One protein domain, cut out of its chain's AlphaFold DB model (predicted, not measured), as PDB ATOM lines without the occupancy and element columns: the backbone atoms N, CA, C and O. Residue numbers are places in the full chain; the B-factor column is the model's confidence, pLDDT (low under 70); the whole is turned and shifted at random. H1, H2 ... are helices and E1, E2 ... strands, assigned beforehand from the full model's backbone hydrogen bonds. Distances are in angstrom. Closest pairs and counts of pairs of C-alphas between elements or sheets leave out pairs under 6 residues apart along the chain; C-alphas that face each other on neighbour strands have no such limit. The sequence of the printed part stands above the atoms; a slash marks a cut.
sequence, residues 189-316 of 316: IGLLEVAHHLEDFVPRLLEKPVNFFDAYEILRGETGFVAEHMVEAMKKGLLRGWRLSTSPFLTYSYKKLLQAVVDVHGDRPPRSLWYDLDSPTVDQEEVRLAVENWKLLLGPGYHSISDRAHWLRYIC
ATOM      1  N   ILE A 189     -21.652 -17.304 -30.191       90.25
ATOM      2  CA  ILE A 189     -21.568 -17.116 -28.754       90.25
ATOM      3  C   ILE A 189     -20.529 -18.102 -28.227       90.25
ATOM      4  O   ILE A 189     -20.572 -19.299 -28.513       90.25
ATOM      5  N   GLY A 190     -19.544 -17.588 -27.501       85.38
ATOM      6  CA  GLY A 190     -18.553 -18.428 -26.843       85.38
ATOM      7  C   GLY A 190     -19.148 -19.081 -25.622       85.38
ATOM      8  O   GLY A 190     -19.583 -20.227 -25.655       85.38
ATOM      9  N   LEU A 191     -19.211 -18.288 -24.568       85.50
ATOM     10  CA  LEU A 191     -19.971 -18.575 -23.373       85.50
ATOM     11  C   LEU A 191     -21.329 -17.872 -23.427       85.50
ATOM     12  O   LEU A 191     -21.397 -16.658 -23.617       85.50
ATOM     13  N   LEU A 192     -22.388 -18.628 -23.186       88.25
ATOM     14  CA  LEU A 192     -23.694 -18.104 -22.832       88.25
ATOM     15  C   LEU A 192     -23.886 -18.276 -21.322       88.25
ATOM     16  O   LEU A 192     -23.998 -19.404 -20.861       88.25
ATOM     17  N   GLU A 193     -23.891 -17.188 -20.556       83.62
ATOM     18  CA  GLU A 193     -24.134 -17.191 -19.108       83.62
ATOM     19  C   GLU A 193     -25.485 -16.519 -18.844       83.62
ATOM     20  O   GLU A 193     -25.642 -15.308 -19.029       83.62
ATOM     21  N   VAL A 194     -26.475 -17.319 -18.458       76.00
ATOM     22  CA  VAL A 194     -27.859 -16.867 -18.279       76.00
ATOM     23  C   VAL A 194     -28.259 -17.084 -16.828       76.00
ATOM     24  O   VAL A 194     -28.362 -18.218 -16.369       76.00
ATOM     25  N   ALA A 195     -28.487 -15.984 -16.114       71.38
ATOM     26  CA  ALA A 195     -29.106 -15.994 -14.793       71.38
ATOM     27  C   ALA A 195     -30.642 -15.842 -14.882       71.38
ATOM     28  O   ALA A 195     -31.194 -15.716 -15.976       71.38
ATOM     29  N   HIS A 196     -31.315 -15.903 -13.725       61.19
ATOM     30  CA  HIS A 196     -32.773 -16.010 -13.539       61.19
ATOM     31  C   HIS A 196     -33.655 -15.189 -14.518       61.19
ATOM     32  O   HIS A 196     -33.318 -14.060 -14.871       61.19
ATOM     33  N   HIS A 197     -34.838 -15.731 -14.861       63.34
ATOM     34  CA  HIS A 197     -35.941 -15.085 -15.613       63.34
ATOM     35  C   HIS A 197     -35.732 -14.828 -17.113       63.34
ATOM     36  O   HIS A 197     -36.346 -13.923 -17.671       63.34
ATOM     37  N   LEU A 198     -34.886 -15.613 -17.785       63.00
ATOM     38  CA  LEU A 198     -34.644 -15.466 -19.227       63.00
ATOM     39  C   LEU A 198     -35.106 -16.656 -20.079       63.00
ATOM     40  O   LEU A 198     -34.592 -16.859 -21.182       63.00
ATOM     41  N   GLU A 199     -36.053 -17.444 -19.578       65.56
ATOM     42  CA  GLU A 199     -36.587 -18.624 -20.267       65.56
ATOM     43  C   GLU A 199     -37.021 -18.323 -21.708       65.56
ATOM     44  O   GLU A 199     -36.591 -19.022 -22.624       65.56
ATOM     45  N   ASP A 200     -37.723 -17.211 -21.934       72.12
ATOM     46  CA  ASP A 200     -38.224 -16.804 -23.253       72.12
ATOM     47  C   ASP A 200     -37.112 -16.486 -24.269       72.12
ATOM     48  O   ASP A 200     -37.327 -16.489 -25.486       72.12
ATOM     49  N   PHE A 201     -35.884 -16.249 -23.797       80.06
ATOM     50  CA  PHE A 201     -34.754 -15.868 -24.648       80.06
ATOM     51  C   PHE A 201     -33.810 -17.017 -24.941       80.06
ATOM     52  O   PHE A 201     -33.129 -16.983 -25.969       80.06
ATOM     53  N   VAL A 202     -33.758 -18.036 -24.078       84.12
ATOM     54  CA  VAL A 202     -32.896 -19.206 -24.282       84.12
ATOM     55  C   VAL A 202     -33.115 -19.842 -25.663       84.12
ATOM     56  O   VAL A 202     -32.112 -20.050 -26.349       84.12
ATOM     57  N   PRO A 203     -34.354 -20.063 -26.154       87.94
ATOM     58  CA  PRO A 203     -34.586 -20.575 -27.505       87.94
ATOM     59  C   PRO A 203     -33.875 -19.750 -28.580       87.94
ATOM     60  O   PRO A 203     -33.127 -20.286 -29.393       87.94
ATOM     61  N   ARG A 204     -34.042 -18.425 -28.529       87.75
ATOM     62  CA  ARG A 204     -33.493 -17.476 -29.508       87.75
ATOM     63  C   ARG A 204     -31.970 -17.385 -29.432       87.75
ATOM     64  O   ARG A 204     -31.299 -17.220 -30.448       87.75
ATOM     65  N   LEU A 205     -31.411 -17.496 -28.231       89.06
ATOM     66  CA  LEU A 205     -29.965 -17.534 -28.012       89.06
ATOM     67  C   LEU A 205     -29.358 -18.837 -28.551       89.06
ATOM     68  O   LEU A 205     -28.280 -18.806 -29.143       89.06
ATOM     69  N   LEU A 206     -30.072 -19.957 -28.415       91.31
ATOM     70  CA  LEU A 206     -29.673 -21.277 -28.908       91.31
ATOM     71  C   LEU A 206     -29.914 -21.488 -30.417       91.31
ATOM     72  O   LEU A 206     -29.422 -22.462 -30.987       91.31
ATOM     73  N   GLU A 207     -30.596 -20.564 -31.102       92.12
ATOM     74  CA  GLU A 207     -30.618 -20.493 -32.574       92.12
ATOM     75  C   GLU A 207     -29.285 -20.001 -33.166       92.12
ATOM     76  O   GLU A 207     -29.064 -20.066 -34.380       92.12
ATOM     77  N   LYS A 208     -28.373 -19.509 -32.322       91.19
ATOM     78  CA  LYS A 208     -27.006 -19.153 -32.701       91.19
ATOM     79  C   LYS A 208     -26.035 -20.278 -32.336       91.19
ATOM     80  O   LYS A 208     -26.289 -21.029 -31.399       91.19
ATOM     81  N   PRO A 209     -24.878 -20.375 -33.016       91.19
ATOM     82  CA  PRO A 209     -23.800 -21.240 -32.556       91.19
ATOM     83  C   PRO A 209     -23.327 -20.804 -31.160       91.19
ATOM     84  O   PRO A 209     -22.835 -19.686 -31.006       91.19
ATOM     85  N   VAL A 210     -23.463 -21.683 -30.172       89.12
ATOM     86  CA  VAL A 210     -23.056 -21.530 -28.771       89.12
ATOM     87  C   VAL A 210     -22.010 -22.599 -28.439       89.12
ATOM     88  O   VAL A 210     -22.280 -23.803 -28.477       89.12
ATOM     89  N   ASN A 211     -20.792 -22.179 -28.089       82.50
ATOM     90  CA  ASN A 211     -19.743 -23.131 -27.716       82.50
ATOM     91  C   ASN A 211     -19.989 -23.742 -26.333       82.50
ATOM     92  O   ASN A 211     -19.779 -24.943 -26.161       82.50
ATOM     93  N   PHE A 212     -20.414 -22.930 -25.367       81.62
ATOM     94  CA  PHE A 212     -20.676 -23.366 -24.005       81.62
ATOM     95  C   PHE A 212     -21.863 -22.618 -23.401       81.62
ATOM     96  O   PHE A 212     -21.879 -21.389 -23.406       81.62
ATOM     97  N   PHE A 213     -22.838 -23.346 -22.862       85.69
ATOM     98  CA  PHE A 213     -23.984 -22.770 -22.162       85.69
ATOM     99  C   PHE A 213     -23.893 -23.029 -20.655       85.69
ATOM    100  O   PHE A 213     -23.984 -24.173 -20.221       85.69
ATOM    101  N   ASP A 214     -23.708 -21.979 -19.858       80.31
ATOM    102  CA  ASP A 214     -23.757 -22.044 -18.399       80.31
ATOM    103  C   ASP A 214     -25.159 -21.693 -17.892       80.31
ATOM    104  O   ASP A 214     -25.582 -20.534 -17.890       80.31
ATOM    105  N   ALA A 215     -25.874 -22.735 -17.482       76.00
ATOM    106  CA  ALA A 215     -27.239 -22.716 -16.985       76.00
ATOM    107  C   ALA A 215     -27.292 -23.048 -15.480       76.00
ATOM    108  O   ALA A 215     -28.249 -23.652 -14.992       76.00
ATOM    109  N   TYR A 216     -26.248 -22.682 -14.730       69.75
ATOM    110  CA  TYR A 216     -26.148 -22.953 -13.294       69.75
ATOM    111  C   TYR A 216     -27.291 -22.343 -12.461       69.75
ATOM    112  O   TYR A 216     -27.730 -22.955 -11.491       69.75
ATOM    113  N   GLU A 217     -27.793 -21.163 -12.836       64.75
ATOM    114  CA  GLU A 217     -28.785 -20.412 -12.049       64.75
ATOM    115  C   GLU A 217     -30.230 -20.526 -12.584       64.75
ATOM    116  O   GLU A 217     -31.109 -19.776 -12.163       64.75
ATOM    117  N   ILE A 218     -30.533 -21.452 -13.499       64.38
ATOM    118  CA  ILE A 218     -31.906 -21.607 -14.023       64.38
ATOM    119  C   ILE A 218     -32.825 -22.249 -12.959       64.38
ATOM    120  O   ILE A 218     -32.457 -23.232 -12.316       64.38
ATOM    121  N   LEU A 219     -34.022 -21.680 -12.743       54.81
ATOM    122  CA  LEU A 219     -34.967 -22.094 -11.693       54.81
ATOM    123  C   LEU A 219     -35.682 -23.426 -11.999       54.81
ATOM    124  O   LEU A 219     -35.913 -23.807 -13.144       54.81
ATOM    125  N   ARG A 220     -36.106 -24.106 -10.920       59.47
ATOM    126  CA  ARG A 220     -36.684 -25.469 -10.889       59.47
ATOM    127  C   ARG A 220     -37.862 -25.724 -11.845       59.47
ATOM    128  O   ARG A 220     -37.988 -26.844 -12.336       59.47
ATOM    129  N   GLY A 221     -38.731 -24.738 -12.077       57.69
ATOM    130  CA  GLY A 221     -39.999 -24.921 -12.806       57.69
ATOM    131  C   GLY A 221     -39.864 -25.017 -14.329       57.69
ATOM    132  O   GLY A 221     -40.714 -25.609 -14.984       57.69
ATOM    133  N   GLU A 222     -38.772 -24.495 -14.880       63.28
ATOM    134  CA  GLU A 222     -38.649 -24.149 -16.311       63.28
ATOM    135  C   GLU A 222     -37.625 -25.052 -17.025       63.28
ATOM    136  O   GLU A 222     -37.328 -24.936 -18.215       63.28
ATOM    137  N   THR A 223     -37.090 -26.017 -16.275       67.94
ATOM    138  CA  THR A 223     -36.006 -26.906 -16.692       67.94
ATOM    139  C   THR A 223     -36.363 -27.808 -17.874       67.94
ATOM    140  O   THR A 223     -35.490 -28.121 -18.679       67.94
ATOM    141  N   GLY A 224     -37.631 -28.215 -18.008       73.19
ATOM    142  CA  GLY A 224     -38.091 -29.023 -19.143       73.19
ATOM    143  C   GLY A 224     -38.038 -28.260 -20.467       73.19
ATOM    144  O   GLY A 224     -37.506 -28.775 -21.446       73.19
ATOM    145  N   PHE A 225     -38.519 -27.016 -20.471       79.81
ATOM    146  CA  PHE A 225     -38.543 -26.158 -21.655       79.81
ATOM    147  C   PHE A 225     -37.128 -25.853 -22.160       79.81
ATOM    148  O   PHE A 225     -36.805 -26.091 -23.324       79.81
ATOM    149  N   VAL A 226     -36.238 -25.420 -21.260       81.12
ATOM    150  CA  VAL A 226     -34.831 -25.159 -21.599       81.12
ATOM    151  C   VAL A 226     -34.136 -26.422 -22.116       81.12
ATOM    152  O   VAL A 226     -33.422 -26.356 -23.118       81.12
ATOM    153  N   ALA A 227     -34.373 -27.578 -21.488       79.88
ATOM    154  CA  ALA A 227     -33.791 -28.846 -21.923       79.88
ATOM    155  C   ALA A 227     -34.205 -29.217 -23.357       79.88
ATOM    156  O   ALA A 227     -33.359 -29.651 -24.136       79.88
ATOM    157  N   GLU A 228     -35.466 -29.014 -23.741       84.12
ATOM    158  CA  GLU A 228     -35.932 -29.294 -25.106       84.12
ATOM    159  C   GLU A 228     -35.218 -28.425 -26.144       84.12
ATOM    160  O   GLU A 228     -34.722 -28.940 -27.150       84.12
ATOM    161  N   HIS A 229     -35.063 -27.130 -25.869       87.75
ATOM    162  CA  HIS A 229     -34.324 -26.233 -26.756       87.75
ATOM    163  C   HIS A 229     -32.826 -26.547 -26.814       87.75
ATOM    164  O   HIS A 229     -32.228 -26.459 -27.889       87.75
ATOM    165  N   MET A 230     -32.218 -26.973 -25.703       86.62
ATOM    166  CA  MET A 230     -30.839 -27.468 -25.697       86.62
ATOM    167  C   MET A 230     -30.689 -28.701 -26.589       86.62
ATOM    168  O   MET A 230     -29.773 -28.745 -27.406       86.62
ATOM    169  N   VAL A 231     -31.598 -29.676 -26.482       84.69
ATOM    170  CA  VAL A 231     -31.593 -30.890 -27.315       84.69
ATOM    171  C   VAL A 231     -31.684 -30.553 -28.795       84.69
ATOM    172  O   VAL A 231     -30.888 -31.047 -29.594       84.69
ATOM    173  N   GLU A 232     -32.603 -29.669 -29.172       90.31
ATOM    174  CA  GLU A 232     -32.743 -29.252 -30.565       90.31
ATOM    175  C   GLU A 232     -31.519 -28.476 -31.070       90.31
ATOM    176  O   GLU A 232     -31.076 -28.682 -32.202       90.31
ATOM    177  N   ALA A 233     -30.914 -27.631 -30.234       91.19
ATOM    178  CA  ALA A 233     -29.674 -26.939 -30.575       91.19
ATOM    179  C   ALA A 233     -28.494 -27.909 -30.748       91.19
ATOM    180  O   ALA A 233     -27.689 -27.730 -31.663       91.19
ATOM    181  N   MET A 234     -28.403 -28.959 -29.926       86.62
ATOM    182  CA  MET A 234     -27.386 -30.009 -30.058       86.62
ATOM    183  C   MET A 234     -27.560 -30.805 -31.352       86.62
ATOM    184  O   MET A 234     -26.605 -30.932 -32.115       86.62
ATOM    185  N   LYS A 235     -28.782 -31.258 -31.664       86.50
ATOM    186  CA  LYS A 235     -29.086 -31.958 -32.929       86.50
ATOM    187  C   LYS A 235     -28.720 -31.124 -34.159       86.50
ATOM    188  O   LYS A 235     -28.261 -31.664 -35.160       86.50
ATOM    189  N   LYS A 236     -28.895 -29.800 -34.082       90.81
ATOM    190  CA  LYS A 236     -28.509 -28.846 -35.137       90.81
ATOM    191  C   LYS A 236     -27.008 -28.515 -35.154       90.81
ATOM    192  O   LYS A 236     -26.571 -27.747 -36.007       90.81
ATOM    193  N   GLY A 237     -26.219 -29.040 -34.215       87.56
ATOM    194  CA  GLY A 237     -24.794 -28.731 -34.059       87.56
ATOM    195  C   GLY A 237     -24.508 -27.297 -33.593       87.56
ATOM    196  O   GLY A 237     -23.383 -26.811 -33.744       87.56
ATOM    197  N   LEU A 238     -25.520 -26.607 -33.057       90.75
ATOM    198  CA  LEU A 238     -25.431 -25.230 -32.574       90.75
ATOM    199  C   LEU A 238     -24.930 -25.161 -31.133       90.75
ATOM    200  O   LEU A 238     -24.206 -24.227 -30.821       90.75
ATOM    201  N   LEU A 239     -25.237 -26.145 -30.285       87.50
ATOM    202  CA  LEU A 239     -24.739 -26.224 -28.908       87.50
ATOM    203  C   LEU A 239     -23.664 -27.311 -28.780       87.50
ATOM    204  O   LEU A 239     -23.907 -28.459 -29.144       87.50
ATOM    205  N   ARG A 240     -22.476 -26.957 -28.268       79.06
ATOM    206  CA  ARG A 240     -21.323 -27.884 -28.182       79.06
ATOM    207  C   ARG A 240     -20.975 -28.370 -26.775       79.06
ATOM    208  O   ARG A 240     -20.294 -29.386 -26.643       79.06
ATOM    209  N   GLY A 241     -21.393 -27.649 -25.741       77.50
ATOM    210  CA  GLY A 241     -21.118 -27.987 -24.347       77.50
ATOM    211  C   GLY A 241     -21.970 -27.157 -23.399       77.50
ATOM    212  O   GLY A 241     -22.483 -26.104 -23.783       77.50
ATOM    213  N   TRP A 242     -22.152 -27.634 -22.171       78.81
ATOM    214  CA  TRP A 242     -22.996 -26.950 -21.197       78.81
ATOM    215  C   TRP A 242     -22.639 -27.289 -19.752       78.81
ATOM    216  O   TRP A 242     -21.952 -28.268 -19.452       78.81
ATOM    217  N   ARG A 243     -23.153 -26.455 -18.852       74.75
ATOM    218  CA  ARG A 243     -23.130 -26.612 -17.405       74.75
ATOM    219  C   ARG A 243     -24.557 -26.476 -16.888       74.75
ATOM    220  O   ARG A 243     -25.211 -25.484 -17.177       74.75
ATOM    221  N   LEU A 244     -25.024 -27.447 -16.111       68.62
ATOM    222  CA  LEU A 244     -26.340 -27.421 -15.474       68.62
ATOM    223  C   LEU A 244     -26.190 -27.712 -13.981       68.62
ATOM    224  O   LEU A 244     -25.468 -28.635 -13.614       68.62
ATOM    225  N   SER A 245     -26.858 -26.939 -13.122       60.62
ATOM    226  CA  SER A 245     -26.872 -27.213 -11.679       60.62
ATOM    227  C   SER A 245     -27.733 -28.436 -11.379       60.62
ATOM    228  O   SER A 245     -28.914 -28.449 -11.702       60.62
ATOM    229  N   THR A 246     -27.172 -29.455 -10.729       53.31
ATOM    230  CA  THR A 246     -27.850 -30.729 -10.415       53.31
ATOM    231  C   THR A 246     -28.925 -30.615  -9.324       53.31
ATOM    232  O   THR A 246     -29.577 -31.601  -8.988       53.31
ATOM    233  N   SER A 247     -29.173 -29.416  -8.786       52.69
ATOM    234  CA  SER A 247     -30.088 -29.193  -7.664       52.69
ATOM    235  C   SER A 247     -31.448 -28.628  -8.079       52.69
ATOM    236  O   SER A 247     -31.551 -27.496  -8.551       52.69
ATOM    237  N   PRO A 248     -32.524 -29.320  -7.680       50.84
ATOM    238  CA  PRO A 248     -32.989 -30.558  -8.261       50.84
ATOM    239  C   PRO A 248     -33.745 -30.240  -9.558       50.84
ATOM    240  O   PRO A 248     -34.795 -29.586  -9.548       50.84
ATOM    241  N   PHE A 249     -33.245 -30.741 -10.680       53.50
ATOM    242  CA  PHE A 249     -34.113 -30.924 -11.835       53.50
ATOM    243  C   PHE A 249     -35.318 -31.780 -11.433       53.50
ATOM    244  O   PHE A 249     -35.191 -32.693 -10.612       53.50
ATOM    245  N   LEU A 250     -36.476 -31.552 -12.057       57.34
ATOM    246  CA  LEU A 250     -37.485 -32.604 -12.108       57.34
ATOM    247  C   LEU A 250     -36.816 -33.822 -12.754       57.34
ATOM    248  O   LEU A 250     -36.404 -33.767 -13.914       57.34
ATOM    249  N   THR A 251     -36.692 -34.896 -11.977       64.56
ATOM    250  CA  THR A 251     -36.057 -36.187 -12.289       64.56
ATOM    251  C   THR A 251     -36.297 -36.650 -13.736       64.56
ATOM    252  O   THR A 251     -35.395 -37.162 -14.395       64.56
ATOM    253  N   TYR A 252     -37.495 -36.391 -14.270       67.25
ATOM    254  CA  TYR A 252     -37.888 -36.721 -15.639       67.25
ATOM    255  C   TYR A 252     -37.201 -35.876 -16.732       67.25
ATOM    256  O   TYR A 252     -36.663 -36.432 -17.689       67.25
ATOM    257  N   SER A 253     -37.188 -34.546 -16.603       70.88
ATOM    258  CA  SER A 253     -36.592 -33.641 -17.604       70.88
ATOM    259  C   SER A 253     -35.085 -33.847 -17.713       70.88
ATOM    260  O   SER A 253     -34.528 -33.827 -18.808       70.88
ATOM    261  N   TYR A 254     -34.441 -34.109 -16.577       72.19
ATOM    262  CA  TYR A 254     -33.020 -34.425 -16.529       72.19
ATOM    263  C   TYR A 254     -32.701 -35.743 -17.233       72.19
ATOM    264  O   TYR A 254     -31.803 -35.782 -18.070       72.19
ATOM    265  N   LYS A 255     -33.493 -36.799 -16.981       74.38
ATOM    266  CA  LYS A 255     -33.364 -38.076 -17.698       74.38
ATOM    267  C   LYS A 255     -33.512 -37.885 -19.207       74.38
ATOM    268  O   LYS A 255     -32.672 -38.358 -19.961       74.38
ATOM    269  N   LYS A 256     -34.552 -37.167 -19.646       76.62
ATOM    270  CA  LYS A 256     -34.814 -36.899 -21.070       76.62
ATOM    271  C   LYS A 256     -33.656 -36.143 -21.725       76.62
ATOM    272  O   LYS A 256     -33.276 -36.473 -22.844       76.62
ATOM    273  N   LEU A 257     -33.085 -35.161 -21.027       77.50
ATOM    274  CA  LEU A 257     -31.909 -34.439 -21.501       77.50
ATOM    275  C   LEU A 257     -30.704 -35.373 -21.637       77.50
ATOM    276  O   LEU A 257     -30.086 -35.391 -22.694       77.50
ATOM    277  N   LEU A 258     -30.383 -36.159 -20.605       77.44
ATOM    278  CA  LEU A 258     -29.255 -37.092 -20.649       77.44
ATOM    279  C   LEU A 258     -29.421 -38.145 -21.750       77.44
ATOM    280  O   LEU A 258     -28.467 -38.416 -22.471       77.44
ATOM    281  N   GLN A 259     -30.630 -38.677 -21.930       79.12
ATOM    282  CA  GLN A 259     -30.927 -39.610 -23.015       79.12
ATOM    283  C   GLN A 259     -30.670 -38.969 -24.377       79.12
ATOM    284  O   GLN A 259     -29.936 -39.510 -25.193       79.12
ATOM    285  N   ALA A 260     -31.203 -37.768 -24.597       81.00
ATOM    286  CA  ALA A 260     -30.999 -37.053 -25.847       81.00
ATOM    287  C   ALA A 260     -29.520 -36.718 -26.098       81.00
ATOM    288  O   ALA A 260     -29.085 -36.660 -27.246       81.00
ATOM    289  N   VAL A 261     -28.733 -36.507 -25.041       78.38
ATOM    290  CA  VAL A 261     -27.281 -36.341 -25.152       78.38
ATOM    291  C   VAL A 261     -26.645 -37.628 -25.652       78.38
ATOM    292  O   VAL A 261     -25.869 -37.560 -26.597       78.38
ATOM    293  N   VAL A 262     -26.988 -38.783 -25.079       81.50
ATOM    294  CA  VAL A 262     -26.509 -40.089 -25.561       81.50
ATOM    295  C   VAL A 262     -26.930 -40.325 -27.012       81.50
ATOM    296  O   VAL A 262     -26.095 -40.718 -27.819       81.50
ATOM    297  N   ASP A 263     -28.170 -40.001 -27.377       83.12
ATOM    298  CA  ASP A 263     -28.673 -40.172 -28.744       83.12
ATOM    299  C   ASP A 263     -27.905 -39.307 -29.761       83.12
ATOM    300  O   ASP A 263     -27.625 -39.742 -30.876       83.12
ATOM    301  N   VAL A 264     -27.547 -38.071 -29.387       82.81
ATOM    302  CA  VAL A 264     -26.798 -37.143 -30.258       82.81
ATOM    303  C   VAL A 264     -25.296 -37.452 -30.274       82.81
ATOM    304  O   VAL A 264     -24.632 -37.239 -31.288       82.81
ATOM    305  N   HIS A 265     -24.751 -37.944 -29.161       78.38
ATOM    306  CA  HIS A 265     -23.316 -38.120 -28.925       78.38
ATOM    307  C   HIS A 265     -22.890 -39.592 -28.801       78.38
ATOM    308  O   HIS A 265     -21.818 -39.877 -28.271       78.38
ATOM    309  N   GLY A 266     -23.688 -40.539 -29.302       78.31
ATOM    310  CA  GLY A 266     -23.461 -41.977 -29.101       78.31
ATOM    311  C   GLY A 266     -22.037 -42.431 -29.439       78.31
ATOM    312  O   GLY A 266     -21.401 -43.116 -28.643       78.31
ATOM    313  N   ASP A 267     -21.488 -41.946 -30.555       79.06
ATOM    314  CA  ASP A 267     -20.153 -42.334 -31.024       79.06
ATOM    315  C   ASP A 267     -19.000 -41.596 -30.328       79.06
ATOM    316  O   ASP A 267     -17.863 -42.074 -30.335       79.06
ATOM    317  N   ARG A 268     -19.241 -40.387 -29.803       75.19
ATOM    318  CA  ARG A 268     -18.203 -39.517 -29.227       75.19
ATOM    319  C   ARG A 268     -18.793 -38.571 -28.196       75.19
ATOM    320  O   ARG A 268     -19.796 -37.929 -28.495       75.19
ATOM    321  N   PRO A 269     -18.100 -38.354 -27.071       72.50
ATOM    322  CA  PRO A 269     -18.619 -37.495 -26.027       72.50
ATOM    323  C   PRO A 269     -18.834 -36.046 -26.502       72.50
ATOM    324  O   PRO A 269     -18.099 -35.557 -27.373       72.50
ATOM    325  N   PRO A 270     -19.805 -35.322 -25.912       71.88
ATOM    326  CA  PRO A 270     -19.928 -33.877 -26.101       71.88
ATOM    327  C   PRO A 270     -18.651 -33.163 -25.647       71.88
ATOM    328  O   PRO A 270     -17.889 -33.687 -24.836       71.88
ATOM    329  N   ARG A 271     -18.423 -31.925 -26.116       67.94
ATOM    330  CA  ARG A 271     -17.194 -31.194 -25.769       67.94
ATOM    331  C   ARG A 271     -17.091 -30.925 -24.279       67.94
ATOM    332  O   ARG A 271     -15.982 -30.805 -23.811       67.94
ATOM    333  N   SER A 272     -18.193 -30.790 -23.550       66.06
ATOM    334  CA  SER A 272     -18.183 -30.682 -22.091       66.06
ATOM    335  C   SER A 272     -19.556 -31.059 -21.553       66.06
ATOM    336  O   SER A 272     -20.562 -30.571 -22.072       66.06
ATOM    337  N   LEU A 273     -19.586 -31.924 -20.540       67.88
ATOM    338  CA  LEU A 273     -20.806 -32.437 -19.936       67.88
ATOM    339  C   LEU A 273     -20.693 -32.385 -18.413       67.88
ATOM    340  O   LEU A 273     -19.780 -32.945 -17.816       67.88
ATOM    341  N   TRP A 274     -21.653 -31.736 -17.766       64.62
ATOM    342  CA  TRP A 274     -21.813 -31.868 -16.324       64.62
ATOM    343  C   TRP A 274     -23.029 -32.735 -16.035       64.62
ATOM    344  O   TRP A 274     -24.141 -32.381 -16.428       64.62
ATOM    345  N   TYR A 275     -22.811 -33.865 -15.367       63.62
ATOM    346  CA  TYR A 275     -23.887 -34.716 -14.883       63.62
ATOM    347  C   TYR A 275     -23.619 -35.195 -13.451       63.62
ATOM    348  O   TYR A 275     -22.545 -34.917 -12.936       63.62
ATOM    349  N   ASP A 276     -24.586 -35.865 -12.818       63.59
ATOM    350  CA  ASP A 276     -24.422 -36.583 -11.543       63.59
ATOM    351  C   ASP A 276     -24.983 -38.019 -11.663       63.59
ATOM    352  O   ASP A 276     -26.198 -38.202 -11.807       63.59
ATOM    353  N   LEU A 277     -24.083 -39.015 -11.659       58.88
ATOM    354  CA  LEU A 277     -24.394 -40.450 -11.816       58.88
ATOM    355  C   LEU A 277     -24.912 -41.102 -10.528       58.88
ATOM    356  O   LEU A 277     -25.520 -42.170 -10.593       58.88
ATOM    357  N   ASP A 278     -24.692 -40.471  -9.374       55.41
ATOM    358  CA  ASP A 278     -25.028 -41.042  -8.068       55.41
ATOM    359  C   ASP A 278     -26.415 -40.606  -7.598       55.41
ATOM    360  O   ASP A 278     -26.875 -41.017  -6.533       55.41
ATOM    361  N   SER A 279     -27.118 -39.799  -8.402       58.78
ATOM    362  CA  SER A 279     -28.487 -39.397  -8.111       58.78
ATOM    363  C   SER A 279     -29.395 -40.636  -8.053       58.78
ATOM    364  O   SER A 279     -29.723 -41.208  -9.096       58.78
ATOM    365  N   PRO A 280     -29.904 -41.028  -6.865       52.47
ATOM    366  CA  PRO A 280     -30.651 -42.275  -6.674       52.47
ATOM    367  C   PRO A 280     -32.061 -42.229  -7.284       52.47
ATOM    368  O   PRO A 280     -32.871 -43.129  -7.082       52.47
ATOM    369  N   THR A 281     -32.392 -41.142  -7.981       54.91
ATOM    370  CA  THR A 281     -33.752 -40.816  -8.414       54.91
ATOM    371  C   THR A 281     -34.040 -41.208  -9.863       54.91
ATOM    372  O   THR A 281     -35.202 -41.211 -10.260       54.91
ATOM    373  N   VAL A 282     -33.025 -41.569 -10.655       61.44
ATOM    374  CA  VAL A 282     -33.170 -41.866 -12.087       61.44
ATOM    375  C   VAL A 282     -32.469 -43.184 -12.416       61.44
ATOM    376  O   VAL A 282     -31.303 -43.354 -12.092       61.44
ATOM    377  N   ASP A 283     -33.148 -44.093 -13.117       66.25
ATOM    378  CA  ASP A 283     -32.477 -45.189 -13.827       66.25
ATOM    379  C   ASP A 283     -31.667 -44.607 -15.001       66.25
ATOM    380  O   ASP A 283     -32.260 -44.092 -15.960       66.25
ATOM    381  N   GLN A 284     -30.337 -44.625 -14.861       71.62
ATOM    382  CA  GLN A 284     -29.347 -44.006 -15.755       71.62
ATOM    383  C   GLN A 284     -28.428 -45.041 -16.435       71.62
ATOM    384  O   GLN A 284     -27.341 -44.680 -16.887       71.62
ATOM    385  N   GLU A 285     -28.824 -46.316 -16.520       76.94
ATOM    386  CA  GLU A 285     -27.939 -47.380 -17.025       76.94
ATOM    387  C   GLU A 285     -27.417 -47.106 -18.446       76.94
ATOM    388  O   GLU A 285     -26.224 -47.249 -18.705       76.94
ATOM    389  N   GLU A 286     -28.270 -46.624 -19.355       74.56
ATOM    390  CA  GLU A 286     -27.864 -46.274 -20.727       74.56
ATOM    391  C   GLU A 286     -26.842 -45.130 -20.767       74.56
ATOM    392  O   GLU A 286     -25.865 -45.185 -21.516       74.56
ATOM    393  N   VAL A 287     -27.018 -44.117 -19.915       74.31
ATOM    394  CA  VAL A 287     -26.084 -42.988 -19.789       74.31
ATOM    395  C   VAL A 287     -24.750 -43.468 -19.226       74.31
ATOM    396  O   VAL A 287     -23.693 -43.079 -19.723       74.31
ATOM    397  N   ARG A 288     -24.790 -44.362 -18.232       76.44
ATOM    398  CA  ARG A 288     -23.599 -44.979 -17.646       76.44
ATOM    399  C   ARG A 288     -22.823 -45.783 -18.688       76.44
ATOM    400  O   ARG A 288     -21.615 -45.605 -18.811       76.44
ATOM    401  N   LEU A 289     -23.507 -46.607 -19.482       79.06
ATOM    402  CA  LEU A 289     -22.891 -47.389 -20.557       79.06
ATOM    403  C   LEU A 289     -22.279 -46.499 -21.644       79.06
ATOM    404  O   LEU A 289     -21.150 -46.743 -22.071       79.06
ATOM    405  N   ALA A 290     -22.985 -45.448 -22.069       78.31
ATOM    406  CA  ALA A 290     -22.462 -44.488 -23.038       78.31
ATOM    407  C   ALA A 290     -21.181 -43.814 -22.526       78.31
ATOM    408  O   ALA A 290     -20.192 -43.715 -23.250       78.31
ATOM    409  N   VAL A 291     -21.166 -43.424 -21.251       74.38
ATOM    410  CA  VAL A 291     -19.987 -42.853 -20.600       74.38
ATOM    411  C   VAL A 291     -18.821 -43.836 -20.570       74.38
ATOM    412  O   VAL A 291     -17.704 -43.441 -20.898       74.38
ATOM    413  N   GLU A 292     -19.048 -45.089 -20.178       77.06
ATOM    414  CA  GLU A 292     -17.993 -46.110 -20.164       77.06
ATOM    415  C   GLU A 292     -17.406 -46.322 -21.566       77.06
ATOM    416  O   GLU A 292     -16.186 -46.378 -21.733       77.06
ATOM    417  N   ASN A 293     -18.251 -46.323 -22.598       78.75
ATOM    418  CA  ASN A 293     -17.794 -46.393 -23.985       78.75
ATOM    419  C   ASN A 293     -16.980 -45.156 -24.384       78.75
ATOM    420  O   ASN A 293     -15.945 -45.279 -25.040       78.75
ATOM    421  N   TRP A 294     -17.398 -43.961 -23.959       79.25
ATOM    422  CA  TRP A 294     -16.637 -42.740 -24.204       79.25
ATOM    423  C   TRP A 294     -15.281 -42.754 -23.505       79.25
ATOM    424  O   TRP A 294     -14.320 -42.288 -24.112       79.25
ATOM    425  N   LYS A 295     -15.160 -43.321 -22.292       72.38
ATOM    426  CA  LYS A 295     -13.879 -43.437 -21.562       72.38
ATOM    427  C   LYS A 295     -12.809 -44.167 -22.377       72.38
ATOM    428  O   LYS A 295     -11.652 -43.753 -22.350       72.38
ATOM    429  N   LEU A 296     -13.185 -45.194 -23.145       69.69
ATOM    430  CA  LEU A 296     -12.262 -45.948 -24.009       69.69
ATOM    431  C   LEU A 296     -11.659 -45.098 -25.138       69.69
ATOM    432  O   LEU A 296     -10.594 -45.424 -25.657       69.69
ATOM    433  N   LEU A 297     -12.326 -44.005 -25.515       67.19
ATOM    434  CA  LEU A 297     -11.868 -43.075 -26.546       67.19
ATOM    435  C   LEU A 297     -10.921 -41.995 -25.992       67.19
ATOM    436  O   LEU A 297     -10.428 -41.166 -26.760       67.19
ATOM    437  N   LEU A 298     -10.666 -41.973 -24.680       63.16
ATOM    438  CA  LEU A 298      -9.902 -40.915 -24.021       63.16
ATOM    439  C   LEU A 298      -8.449 -41.334 -23.778       63.16
ATOM    440  O   LEU A 298      -8.161 -42.340 -23.137       63.16
ATOM    441  N   GLY A 299      -7.515 -40.495 -24.230       56.78
ATOM    442  CA  GLY A 299      -6.113 -40.579 -23.820       56.78
ATOM    443  C   GLY A 299      -5.923 -40.125 -22.360       56.78
ATOM    444  O   GLY A 299      -6.475 -39.082 -21.979       56.78
ATOM    445  N   PRO A 300      -5.121 -40.837 -21.539       51.34
ATOM    446  CA  PRO A 300      -4.794 -40.420 -20.175       51.34
ATOM    447  C   PRO A 300      -4.252 -38.983 -20.129       51.34
ATOM    448  O   PRO A 300      -3.384 -38.612 -20.917       51.34
ATOM    449  N   GLY A 301      -4.763 -38.159 -19.209       49.25
ATOM    450  CA  GLY A 301      -4.264 -36.800 -18.952       49.25
ATOM    451  C   GLY A 301      -4.773 -35.696 -19.891       49.25
ATOM    452  O   GLY A 301      -4.633 -34.520 -19.550       49.25
ATOM    453  N   TYR A 302      -5.419 -36.032 -21.017       47.19
ATOM    454  CA  TYR A 302      -5.873 -35.043 -22.007       47.19
ATOM    455  C   TYR A 302      -7.377 -34.726 -21.948       47.19
ATOM    456  O   TYR A 302      -7.736 -33.567 -22.178       47.19
ATOM    457  N   HIS A 303      -8.244 -35.658 -21.527       52.59
ATOM    458  CA  HIS A 303      -9.693 -35.526 -21.770       52.59
ATOM    459  C   HIS A 303     -10.652 -35.937 -20.633       52.59
ATOM    460  O   HIS A 303     -11.835 -36.109 -20.907       52.59
ATOM    461  N   SER A 304     -10.208 -36.079 -19.380       47.31
ATOM    462  CA  SER A 304     -11.118 -36.453 -18.282       47.31
ATOM    463  C   SER A 304     -10.899 -35.637 -17.013       47.31
ATOM    464  O   SER A 304      -9.777 -35.543 -16.512       47.31
ATOM    465  N   ILE A 305     -11.993 -35.122 -16.457       50.41
ATOM    466  CA  ILE A 305     -12.095 -34.778 -15.036       50.41
ATOM    467  C   ILE A 305     -12.659 -35.996 -14.276       50.41
ATOM    468  O   ILE A 305     -13.338 -36.835 -14.854       50.41
ATOM    469  N   SER A 306     -12.224 -36.114 -13.022       49.28
ATOM    470  CA  SER A 306     -12.137 -37.290 -12.144       49.28
ATOM    471  C   SER A 306     -13.405 -38.136 -11.915       49.28
ATOM    472  O   SER A 306     -14.484 -37.611 -11.658       49.28
ATOM    473  N   ASP A 307     -13.177 -39.452 -11.822       43.31
ATOM    474  CA  ASP A 307     -14.058 -40.529 -11.323       43.31
ATOM    475  C   ASP A 307     -14.560 -40.310  -9.877       43.31
ATOM    476  O   ASP A 307     -15.627 -40.770  -9.494       43.31
ATOM    477  N   ARG A 308     -13.842 -39.536  -9.051       41.59
ATOM    478  CA  ARG A 308     -14.173 -39.393  -7.617       41.59
ATOM    479  C   ARG A 308     -15.211 -38.319  -7.279       41.59
ATOM    480  O   ARG A 308     -15.514 -38.152  -6.104       41.59
ATOM    481  N   ALA A 309     -15.698 -37.548  -8.255       46.19
ATOM    482  CA  ALA A 309     -16.566 -36.393  -7.992       46.19
ATOM    483  C   ALA A 309     -17.798 -36.295  -8.905       46.19
ATOM    484  O   ALA A 309     -18.385 -35.228  -8.988       46.19
ATOM    485  N   HIS A 310     -18.214 -37.375  -9.570       56.19
ATOM    486  CA  HIS A 310     -19.405 -37.418 -10.436       56.19
ATOM    487  C   HIS A 310     -19.360 -36.537 -11.703       56.19
ATOM    488  O   HIS A 310     -20.407 -36.316 -12.285       56.19
ATOM    489  N   TRP A 311     -18.218 -36.021 -12.189       56.09
ATOM    490  CA  TRP A 311     -18.199 -35.051 -13.312       56.09
ATOM    491  C   TRP A 311     -17.385 -35.518 -14.516       56.09
ATOM    492  O   TRP A 311     -16.252 -35.958 -14.359       56.09
ATOM    493  N   LEU A 312     -17.897 -35.304 -15.736       53.91
ATOM    494  CA  LEU A 312     -17.199 -35.664 -16.978       53.91
ATOM    495  C   LEU A 312     -17.049 -34.503 -17.949       53.91
ATOM    496  O   LEU A 312     -17.761 -34.341 -18.938       53.91
ATOM    497  N   ARG A 313     -16.012 -33.714 -17.698       53.91
ATOM    498  CA  ARG A 313     -15.565 -32.705 -18.645       53.91
ATOM    499  C   ARG A 313     -14.615 -33.316 -19.661       53.91
ATOM    500  O   ARG A 313     -13.469 -33.634 -19.345       53.91
ATOM    501  N   TYR A 314     -15.101 -33.401 -20.887       56.19
ATOM    502  CA  TYR A 314     -14.275 -33.598 -22.063       56.19
ATOM    503  C   TYR A 314     -13.610 -32.262 -22.409       56.19
ATOM    504  O   TYR A 314     -14.125 -31.193 -22.098       56.19
ATOM    505  N   ILE A 315     -12.403 -32.292 -22.956       50.75
ATOM    506  CA  ILE A 315     -11.747 -31.099 -23.501       50.75
ATOM    507  C   ILE A 315     -11.010 -31.592 -24.732       50.75
ATOM    508  O   ILE A 315      -9.875 -32.036 -24.607       50.75
ATOM    509  N   CYS A 316     -11.677 -31.611 -25.883       44.31
ATOM    510  CA  CYS A 316     -10.996 -31.796 -27.163       44.31
ATOM    511  C   CYS A 316     -10.210 -30.533 -27.520       44.31
ATOM    512  O   CYS A 316     -10.794 -29.421 -27.406       44.31
TER     513      CYS A 316
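Overview. This is residues 189 to 316 of the 316 residues of an uncharacterized protein of Steinernema glaseri (UniProt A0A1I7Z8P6). A small sheet of three parallel strands at one end of the domain is grazed by H1 and H2, which with H3 form a row of three helices side by side; H4 carries the row on beyond the sheet, turned at a steep tilt. The 128 printed residues hold E1, H1, E2, H2, E3, H3 and H4 along the chain, with the sheet in the order E1, E2, E3. The class is mixed, helices and strands, with under half of the residues, 62 of 128, in named elements. The whole is compact, with a radius of gyration of the C-alphas of 14.0 A and spans of 40 by 31 by 23 A.

Arrangement. E2, residues 210 to 215, is the inner strand. E1, residues 189 to 194, is its parallel neighbour at 13 degrees, with N 192 and O 212 2.8 A apart, within hydrogen-bond range. E3, residues 242 to 244, is parallel to E2 at 7 degrees, with N 243 and O 213 at 2.8 A. H1, residues 199 to 206, and H2, residues 223 to 235, are on the sheet but only graze it. Two strand-helix-strand units, parallel neighbour strands with a helix between, are E1, H1, E2 and E2, H2, E3; both crossovers are right-handed. H1 and H2 touch at a shallow tilt of 9 degrees, the same way; their closest C-alphas, of Pro 203 and His 229, are 5.7 A apart. H3, residues 251 to 265, touches H2 at a shallow tilt of 4 degrees, the same way, closest at the C-alphas of Gly 224 and Ser 253, 5.1 A. H4, residues 285 to 295, touches H3 residues 258 to 262 alone, at a steep tilt of 39 degrees, closest at the C-alphas of Val 262 and Val 287, 6.5 A. Every O i to N i+4 pair is within hydrogen-bond range in H2, H3 and H4, and 2 of 4 are in H1.

Along the chain. E1 begins at C-alpha 189, (-21.568, -17.116, -28.754), and H4 ends at C-alpha 295, (-13.879, -43.437, -21.562). E1 is 12.2 A long, E2 12.6 A, H2 18.4 A, H3 21.0 A and H4 15.3 A.

Size, cuts and confidence. The C-alphas farthest apart, of Asp 200 and Pro 300, are 41.0 A apart. The printed part has no cut, and the link from H3 to H4, 19 residues, is long. The mean pLDDT of the printed part is 71.2; 55 residues are under 70, among them residues 271 to 283 and 296 to 316.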